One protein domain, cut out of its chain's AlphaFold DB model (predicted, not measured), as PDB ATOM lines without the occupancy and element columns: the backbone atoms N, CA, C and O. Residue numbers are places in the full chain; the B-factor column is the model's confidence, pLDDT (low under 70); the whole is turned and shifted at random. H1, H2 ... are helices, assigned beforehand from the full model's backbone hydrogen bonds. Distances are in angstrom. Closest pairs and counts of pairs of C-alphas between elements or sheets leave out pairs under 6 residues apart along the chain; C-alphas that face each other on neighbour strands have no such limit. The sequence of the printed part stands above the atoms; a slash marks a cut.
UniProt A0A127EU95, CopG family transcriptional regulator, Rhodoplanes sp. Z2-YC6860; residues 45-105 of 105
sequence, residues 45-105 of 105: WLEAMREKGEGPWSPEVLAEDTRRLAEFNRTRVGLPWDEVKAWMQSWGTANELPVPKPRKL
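Overview. This is residues 45 to 105 of the 105 residues of the protein "CopG family transcriptional regulator" of Rhodoplanes sp. Z2-YC6860 (UniProt A0A127EU95). The longest helix, H2, slants along one arm of a wide, open V, with H1 at its far end; H3 makes the other arm, and the tail after it folds back beside H3 towards the foot of the V. The 61 printed residues hold three named helices, in the order H1, H2, H3, and no named strand; the class is all helix. The whole is flat, 42 by 33 by 14 A, and only just loose, close to extended, with a radius of gyration of the C-alphas of 15.6 A.

Arrangement. H2, residues 59 to 75, is apart from H1, residues 45 to 52, and from H3, residues 81 to 90. H1 and H3 are apart too. Residues 77 to 78 pair antiparallel with residues 103 to 104. In H1, H2 and H3 every O i to N i+4 pair is within hydrogen-bond range.

Along the chain. H2 is 24.3 A long, from C-alpha 59 at (28.587, 46.550, 141.976) to C-alpha 75 at (48.676, 44.832, 155.572). H3 is 14.3 A long and ends with C-alpha 90 at (42.206, 17.263, 150.740). H1 is 10.5 A long.

Size, cuts and confidence. The C-alphas farthest apart, of Lys 52 and Ala 94, are 42.1 A apart. The link from H2 to H3 is tight, that from H1 to H2 short. Residues 91 to 105 hold no named element. The printed part has no cut, and no printed residue is under 70 in pLDDT.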
ATOM      1  N   TRP A  45      26.349  31.641 130.293       84.00
ATOM      2  CA  TRP A  45      25.640  32.338 131.358       84.00
ATOM      3  C   TRP A  45      26.538  33.255 132.212       84.00
ATOM      4  O   TRP A  45      26.050  34.281 132.669       84.00
ATOM      5  N   LEU A  46      27.827  32.947 132.406       85.38
ATOM      6  CA  LEU A  46      28.784  33.798 133.128       85.38
ATOM      7  C   LEU A  46      29.047  35.105 132.382       85.38
ATOM      8  O   LEU A  46      29.024  36.167 132.998       85.38
ATOM      9  N   GLU A  47      29.248  35.042 131.064       86.25
ATOM     10  CA  GLU A  47      29.465  36.252 130.262       86.25
ATOM     11  C   GLU A  47      28.195  37.112 130.229       86.25
ATOM     12  O   GLU A  47      28.253  38.315 130.465       86.25
ATOM     13  N   ALA A  48      27.021  36.487 130.086       89.69
ATOM     14  CA  ALA A  48      25.747  37.196 130.175       89.69
ATOM     15  C   ALA A  48      25.524  37.863 131.550       89.69
ATOM     16  O   ALA A  48      24.955  38.952 131.620       89.69
ATOM     17  N   MET A  49      25.961  37.238 132.651       92.44
ATOM     18  CA  MET A  49      25.930  37.858 133.984       92.44
ATOM     19  C   MET A  49      26.901  39.034 134.081       92.44
ATOM     20  O   MET A  49      26.562  40.056 134.670       92.44
ATOM     21  N   ARG A  50      28.089  38.918 133.481       91.06
ATOM     22  CA  ARG A  50      29.076  39.999 133.440       91.06
ATOM     23  C   ARG A  50      28.558  41.218 132.685       91.06
ATOM     24  O   ARG A  50      28.664  42.323 133.204       91.06
ATOM     25  N   GLU A  51      27.973  41.021 131.505       92.62
ATOM     26  CA  GLU A  51      27.374  42.100 130.704       92.62
ATOM     27  C   GLU A  51      26.265  42.835 131.465       92.62
ATOM     28  O   GLU A  51      26.130  44.052 131.354       92.62
ATOM     29  N   LYS A  52      25.495  42.101 132.273       95.38
ATOM     30  CA  LYS A  52      24.433  42.660 133.119       95.38
ATOM     31  C   LYS A  52      24.936  43.238 134.444       95.38
ATOM     32  O   LYS A  52      24.158  43.885 135.138       95.38
ATOM     33  N   GLY A  53      26.201  43.014 134.803       94.00
ATOM     34  CA  GLY A  53      26.734  43.383 136.114       94.00
ATOM     35  C   GLY A  53      26.025  42.649 137.254       94.00
ATOM     36  O   GLY A  53      25.626  43.264 138.236       94.00
ATOM     37  N   GLU A  54      25.820  41.340 137.116       95.69
ATOM     38  CA  GLU A  54      25.129  40.493 138.090       95.69
ATOM     39  C   GLU A  54      26.073  39.451 138.719       95.69
ATOM     40  O   GLU A  54      27.144  39.126 138.198       95.69
ATOM     41  N   GLY A  55      25.656  38.900 139.864       92.75
ATOM     42  CA  GLY A  55      26.392  37.867 140.599       92.75
ATOM     43  C   GLY A  55      27.830  38.289 140.927       92.75
ATOM     44  O   GLY A  55      27.992  39.300 141.606       92.75
ATOM     45  N   PRO A  56      28.875  37.563 140.475       92.75
ATOM     46  CA  PRO A  56      30.268  37.921 140.766       92.75
ATOM     47  C   PRO A  56      30.688  39.312 140.266       92.75
ATOM     48  O   PRO A  56      31.671  39.858 140.754       92.75
ATOM     49  N   TRP A  57      29.959  39.884 139.302       94.62
ATOM     50  CA  TRP A  57      30.224  41.215 138.751       94.62
ATOM     51  C   TRP A  57      29.239  42.277 139.240       94.62
ATOM     52  O   TRP A  57      29.210  43.373 138.678       94.62
ATOM     53  N   SER A  58      28.438  41.987 140.274       97.19
ATOM     54  CA  SER A  58      27.568  43.010 140.848       97.19
ATOM     55  C   SER A  58      28.387  44.158 141.448       97.19
ATOM     56  O   SER A  58      29.484  43.922 141.972       97.19
ATOM     57  N   PRO A  59      27.884  45.405 141.405       97.12
ATOM     58  CA  PRO A  59      28.587  46.550 141.976       97.12
ATOM     59  C   PRO A  59      28.998  46.338 143.440       97.12
ATOM     60  O   PRO A  59      30.080  46.757 143.848       97.12
ATOM     61  N   GLU A  60      28.166  45.654 144.227       97.44
ATOM     62  CA  GLU A  60      28.420  45.353 145.636       97.44
ATOM     63  C   GLU A  60      29.575  44.363 145.816       97.44
ATOM     64  O   GLU A  60      30.425  44.572 146.685       97.44
ATOM     65  N   VAL A  61      29.629  43.312 144.989       96.75
ATOM     66  CA  VAL A  61      30.717  42.322 145.016       96.75
ATOM     67  C   VAL A  61      32.032  42.975 144.599       96.75
ATOM     68  O   VAL A  61      33.022  42.872 145.320       96.75
ATOM     69  N   LEU A  62      32.030  43.742 143.506       96.75
ATOM     70  CA  LEU A  62      33.223  44.443 143.025       96.75
ATOM     71  C   LEU A  62      33.730  45.491 144.030       96.75
ATOM     72  O   LEU A  62      34.942  45.670 144.194       96.75
ATOM     73  N   ALA A  63      32.822  46.177 144.730       97.75
ATOM     74  CA  ALA A  63      33.185  47.114 145.788       97.75
ATOM     75  C   ALA A  63      33.840  46.403 146.983       97.75
ATOM     76  O   ALA A  63      34.826  46.903 147.532       97.75
ATOM     77  N   GLU A  64      33.335  45.233 147.379       97.94
ATOM     78  CA  GLU A  64      33.947  44.423 148.436       97.94
ATOM     79  C   GLU A  64      35.323  43.884 148.027       97.94
ATOM     80  O   GLU A  64      36.273  43.993 148.805       97.94
ATOM     81  N   ASP A  65      35.474  43.388 146.801       97.12
ATOM     82  CA  ASP A  65      36.767  42.931 146.282       97.12
ATOM     83  C   ASP A  65      37.790  44.071 146.246       97.12
ATOM     84  O   ASP A  65      38.938  43.905 146.670       97.12
ATOM     85  N   THR A  66      37.356  45.268 145.843       98.12
ATOM     86  CA  THR A  66      38.186  46.478 145.881       98.12
ATOM     87  C   THR A  66      38.641  46.799 147.308       98.12
ATOM     88  O   THR A  66      39.824  47.074 147.530       98.12
ATOM     89  N   ARG A  67      37.740  46.717 148.302       98.12
ATOM     90  CA  ARG A  67      38.093  46.913 149.720       98.12
ATOM     91  C   ARG A  67      39.108  45.881 150.205       98.12
ATOM     92  O   ARG A  67      40.090  46.252 150.848       98.12
ATOM     93  N   ARG A  68      38.898  44.601 149.890       96.44
ATOM     94  CA  ARG A  68      39.796  43.506 150.292       96.44
ATOM     95  C   ARG A  68      41.176  43.643 149.668       96.44
ATOM     96  O   ARG A  68      42.175  43.454 150.359       96.44
ATOM     97  N   LEU A  69      41.246  44.030 148.395       96.88
ATOM     98  CA  LEU A  69      42.511  44.286 147.715       96.88
ATOM     99  C   LEU A  69      43.263  45.467 148.346       96.88
ATOM    100  O   LEU A  69      44.467  45.372 148.581       96.88
ATOM    101  N   ALA A  70      42.567  46.562 148.660       98.19
ATOM    102  CA  ALA A  70      43.174  47.705 149.338       98.19
ATOM    103  C   ALA A  70      43.738  47.317 150.717       98.19
ATOM    104  O   ALA A  70      44.868  47.681 151.053       98.19
ATOM    105  N   GLU A  71      42.994  46.522 151.489       97.88
ATOM    106  CA  GLU A  71      43.437  46.029 152.794       97.88
ATOM    107  C   GLU A  71      44.646  45.091 152.685       97.88
ATOM    108  O   GLU A  71      45.602  45.214 153.459       97.88
ATOM    109  N   PHE A  72      44.656  44.197 151.693       97.12
ATOM    110  CA  PHE A  72      45.813  43.354 151.400       97.12
ATOM    111  C   PHE A  72      47.040  44.189 151.019       97.12
ATOM    112  O   PHE A  72      48.131  43.946 151.529       97.12
ATOM    113  N   ASN A  73      46.885  45.211 150.175       97.62
ATOM    114  CA  ASN A  73      47.997  46.085 149.795       97.62
ATOM    115  C   ASN A  73      48.594  46.821 151.005       97.62
ATOM    116  O   ASN A  73      49.807  47.018 151.065       97.62
ATOM    117  N   ARG A  74      47.763  47.172 151.994       98.00
ATOM    118  CA  ARG A  74      48.182  47.839 153.233       98.00
ATOM    119  C   ARG A  74      48.861  46.896 154.228       98.00
ATOM    120  O   ARG A  74      49.878  47.248 154.819       98.00
ATOM    121  N   THR A  75      48.276  45.725 154.467       97.81
ATOM    122  CA  THR A  75      48.676  44.832 155.572       97.81
ATOM    123  C   THR A  75      49.554  43.669 155.128       97.81
ATOM    124  O   THR A  75      50.290  43.103 155.939       97.81
ATOM    125  N   ARG A  76      49.471  43.314 153.842       97.25
ATOM    126  CA  ARG A  76      50.004  42.085 153.242       97.25
ATOM    127  C   ARG A  76      49.469  40.817 153.904       97.25
ATOM    128  O   ARG A  76      50.076  39.764 153.770       97.25
ATOM    129  N   VAL A  77      48.344  40.895 154.618       97.81
ATOM    130  CA  VAL A  77      47.704  39.732 155.240       97.81
ATOM    131  C   VAL A  77      46.804  39.052 154.218       97.81
ATOM    132  O   VAL A  77      45.841  39.646 153.742       97.81
ATOM    133  N   GLY A  78      47.109  37.801 153.894       96.00
ATOM    134  CA  GLY A  78      46.347  36.983 152.956       96.00
ATOM    135  C   GLY A  78      46.453  35.496 153.280       96.00
ATOM    136  O   GLY A  78      47.054  35.099 154.279       96.00
ATOM    137  N   LEU A  79      45.844  34.666 152.437       96.31
ATOM    138  CA  LEU A  79      45.962  33.212 152.514       96.31
ATOM    139  C   LEU A  79      47.060  32.744 151.547       96.31
ATOM    140  O   LEU A  79      46.999  33.105 150.370       96.31
ATOM    141  N   PRO A  80      48.057  31.959 151.992       95.69
ATOM    142  CA  PRO A  80      49.058  31.392 151.093       95.69
ATOM    143  C   PRO A  80      48.400  30.471 150.061       95.69
ATOM    144  O   PRO A  80      47.680  29.540 150.426       95.69
ATOM    145  N   TRP A  81      48.657  30.714 148.775       95.00
ATOM    146  CA  TRP A  81      47.993  29.986 147.688       95.00
ATOM    147  C   TRP A  81      48.224  28.471 147.746       95.00
ATOM    148  O   TRP A  81      47.278  27.700 147.591       95.00
ATOM    149  N   ASP A  82      49.449  28.038 148.047       96.38
ATOM    150  CA  ASP A  82      49.780  26.612 148.123       96.38
ATOM    151  C   ASP A  82      49.029  25.896 149.256       96.38
ATOM    152  O   ASP A  82      48.615  24.748 149.091       96.38
ATOM    153  N   GLU A  83      48.778  26.577 150.379       97.31
ATOM    154  CA  GLU A  83      47.981  26.027 151.483       97.31
ATOM    155  C   GLU A  83      46.501  25.930 151.115       97.31
ATOM    156  O   GLU A  83      45.864  24.921 151.412       97.31
ATOM    157  N   VAL A  84      45.956  26.944 150.433       97.56
ATOM    158  CA  VAL A  84      44.574  26.914 149.925       97.56
ATOM    159  C   VAL A  84      44.394  25.756 148.953       97.56
ATOM    160  O   VAL A  84      43.440  24.990 149.075       97.56
ATOM    161  N   LYS A  85      45.343  25.578 148.033       97.50
ATOM    162  CA  LYS A  85      45.328  24.477 147.073       97.50
ATOM    163  C   LYS A  85      45.396  23.118 147.769       97.50
ATOM    164  O   LYS A  85      44.571  22.257 147.470       97.50
ATOM    165  N   ALA A  86      46.332  22.931 148.701       97.12
ATOM    166  CA  ALA A  86      46.460  21.684 149.454       97.12
ATOM    167  C   ALA A  86      45.183  21.374 150.251       97.12
ATOM    168  O   ALA A  86      44.699  20.242 150.233       97.12
ATOM    169  N   TRP A  87      44.601  22.388 150.896       97.81
ATOM    170  CA  TRP A  87      43.339  22.267 151.618       97.81
ATOM    171  C   TRP A  87      42.194  21.822 150.706       97.81
ATOM    172  O   TRP A  87      41.579  20.794 150.979       97.81
ATOM    173  N   MET A  88      41.964  22.510 149.584       97.88
ATOM    174  CA  MET A  88      40.916  22.145 148.620       97.88
ATOM    175  C   MET A  88      41.095  20.730 148.056       97.88
ATOM    176  O   MET A  88      40.122  20.014 147.855       97.88
ATOM    177  N   GLN A  89      42.339  20.308 147.816       97.38
ATOM    178  CA  GLN A  89      42.649  18.965 147.319       97.38
ATOM    179  C   GLN A  89      42.417  17.863 148.360       97.38
ATOM    180  O   GLN A  89      42.264  16.701 147.992       97.38
ATOM    181  N   SER A  90      42.408  18.214 149.645       97.62
ATOM    182  CA  SER A  90      42.206  17.263 150.740       97.62
ATOM    183  C   SER A  90      40.730  16.987 151.056       97.62
ATOM    184  O   SER A  90      40.443  16.030 151.781       97.62
ATOM    185  N   TRP A  91      39.800  17.792 150.529       97.75
ATOM    186  CA  TRP A  91      38.366  17.664 150.806       97.75
ATOM    187  C   TRP A  91      37.819  16.298 150.400       97.75
ATOM    188  O   TRP A  91      38.068  15.814 149.296       97.75
ATOM    189  N   GLY A  92      37.051  15.676 151.299       95.81
ATOM    190  CA  GLY A  92      36.451  14.359 151.055       95.81
ATOM    191  C   GLY A  92      37.439  13.190 151.132       95.81
ATOM    192  O   GLY A  92      37.085  12.064 150.780       95.81
ATOM    193  N   THR A  93      38.667  13.428 151.601       96.56
ATOM    194  CA  THR A  93      39.649  12.375 151.890       96.56
ATOM    195  C   THR A  93      39.678  12.044 153.383       96.56
ATOM    196  O   THR A  93      39.220  12.816 154.220       96.56
ATOM    197  N   ALA A  94      40.279  10.907 153.748       95.56
ATOM    198  CA  ALA A  94      40.491  10.549 155.155       95.56
ATOM    199  C   ALA A  94      41.463  11.496 155.897       95.56
ATOM    200  O   ALA A  94      41.530  11.452 157.121       95.56
ATOM    201  N   ASN A  95      42.208  12.334 155.165       94.88
ATOM    202  CA  ASN A  95      43.208  13.266 155.689       94.88
ATOM    203  C   ASN A  95      42.871  14.711 155.288       94.88
ATOM    204  O   ASN A  95      43.733  15.441 154.797       94.88
ATOM    205  N   GLU A  96      41.609  15.110 155.442       96.19
ATOM    206  CA  GLU A  96      41.189  16.481 155.162       96.19
ATOM    207  C   GLU A  96      41.960  17.482 156.040       96.19
ATOM    208  O   GLU A  96      42.044  17.348 157.263       96.19
ATOM    209  N   LEU A  97      42.575  18.473 155.397       96.69
ATOM    210  CA  LEU A  97      43.390  19.492 156.043       96.69
ATOM    211  C   LEU A  97      42.501  20.589 156.652       96.69
ATOM    212  O   LEU A  97      41.396  20.845 156.169       96.69
ATOM    213  N   PRO A  98      42.965  21.287 157.702       96.12
ATOM    214  CA  PRO A  98      42.238  22.426 158.248       96.12
ATOM    215  C   PRO A  98      42.245  23.616 157.281       96.12
ATOM    216  O   PRO A  98      43.170  23.788 156.488       96.12
ATOM    217  N   VAL A  99      41.245  24.491 157.420       96.31
ATOM    218  CA  VAL A  99      41.176  25.752 156.666       96.31
ATOM    219  C   VAL A  99      42.436  26.597 156.931       96.31
ATOM    220  O   VAL A  99      42.746  26.856 158.104       96.31
ATOM    221  N   PRO A 100      43.156  27.058 155.887       97.06
ATOM    222  CA  PRO A 100      44.320  27.921 156.047       97.06
ATOM    223  C   PRO A 100      43.961  29.228 156.752       97.06
ATOM    224  O   PRO A 100      42.863  29.766 156.593       97.06
ATOM    225  N   LYS A 101      44.896  29.762 157.542       96.50
ATOM    226  CA  LYS A 101      44.673  30.987 158.323       96.50
ATOM    227  C   LYS A 101      45.331  32.195 157.657       96.50
ATOM    228  O   LYS A 101      46.471  32.071 157.203       96.50
ATOM    229  N   PRO A 102      44.672  33.370 157.645       96.06
ATOM    230  CA  PRO A 102      45.285  34.586 157.133       96.06
ATOM    231  C   PRO A 102      46.570  34.919 157.891       96.06
ATOM    232  O   PRO A 102      46.595  34.922 159.124       96.06
ATOM    233  N   ARG A 103      47.635  35.217 157.149       96.62
ATOM    234  CA  ARG A 103      48.927  35.649 157.691       96.62
ATOM    235  C   ARG A 103      49.622  36.585 156.717       96.62
ATOM    236  O   ARG A 103      49.193  36.739 155.578       96.62
ATOM    237  N   LYS A 104      50.683  37.240 157.179       96.19
ATOM    238  CA  LYS A 104      51.481  38.110 156.315       96.19
ATOM    239  C   LYS A 104      52.154  37.277 155.213       96.19
ATOM    240  O   LYS A 104      52.792  36.276 155.542       96.19
ATOM    241  N   LEU A 105      51.976  37.694 153.958       93.31
ATOM    242  CA  LEU A 105      52.559  37.114 152.742       93.31
ATOM    243  C   LEU A 105      53.782  37.904 152.267       93.31
ATOM    244  O   LEU A 105      53.748  39.160 152.326       93.31
TER     245      LEU A 105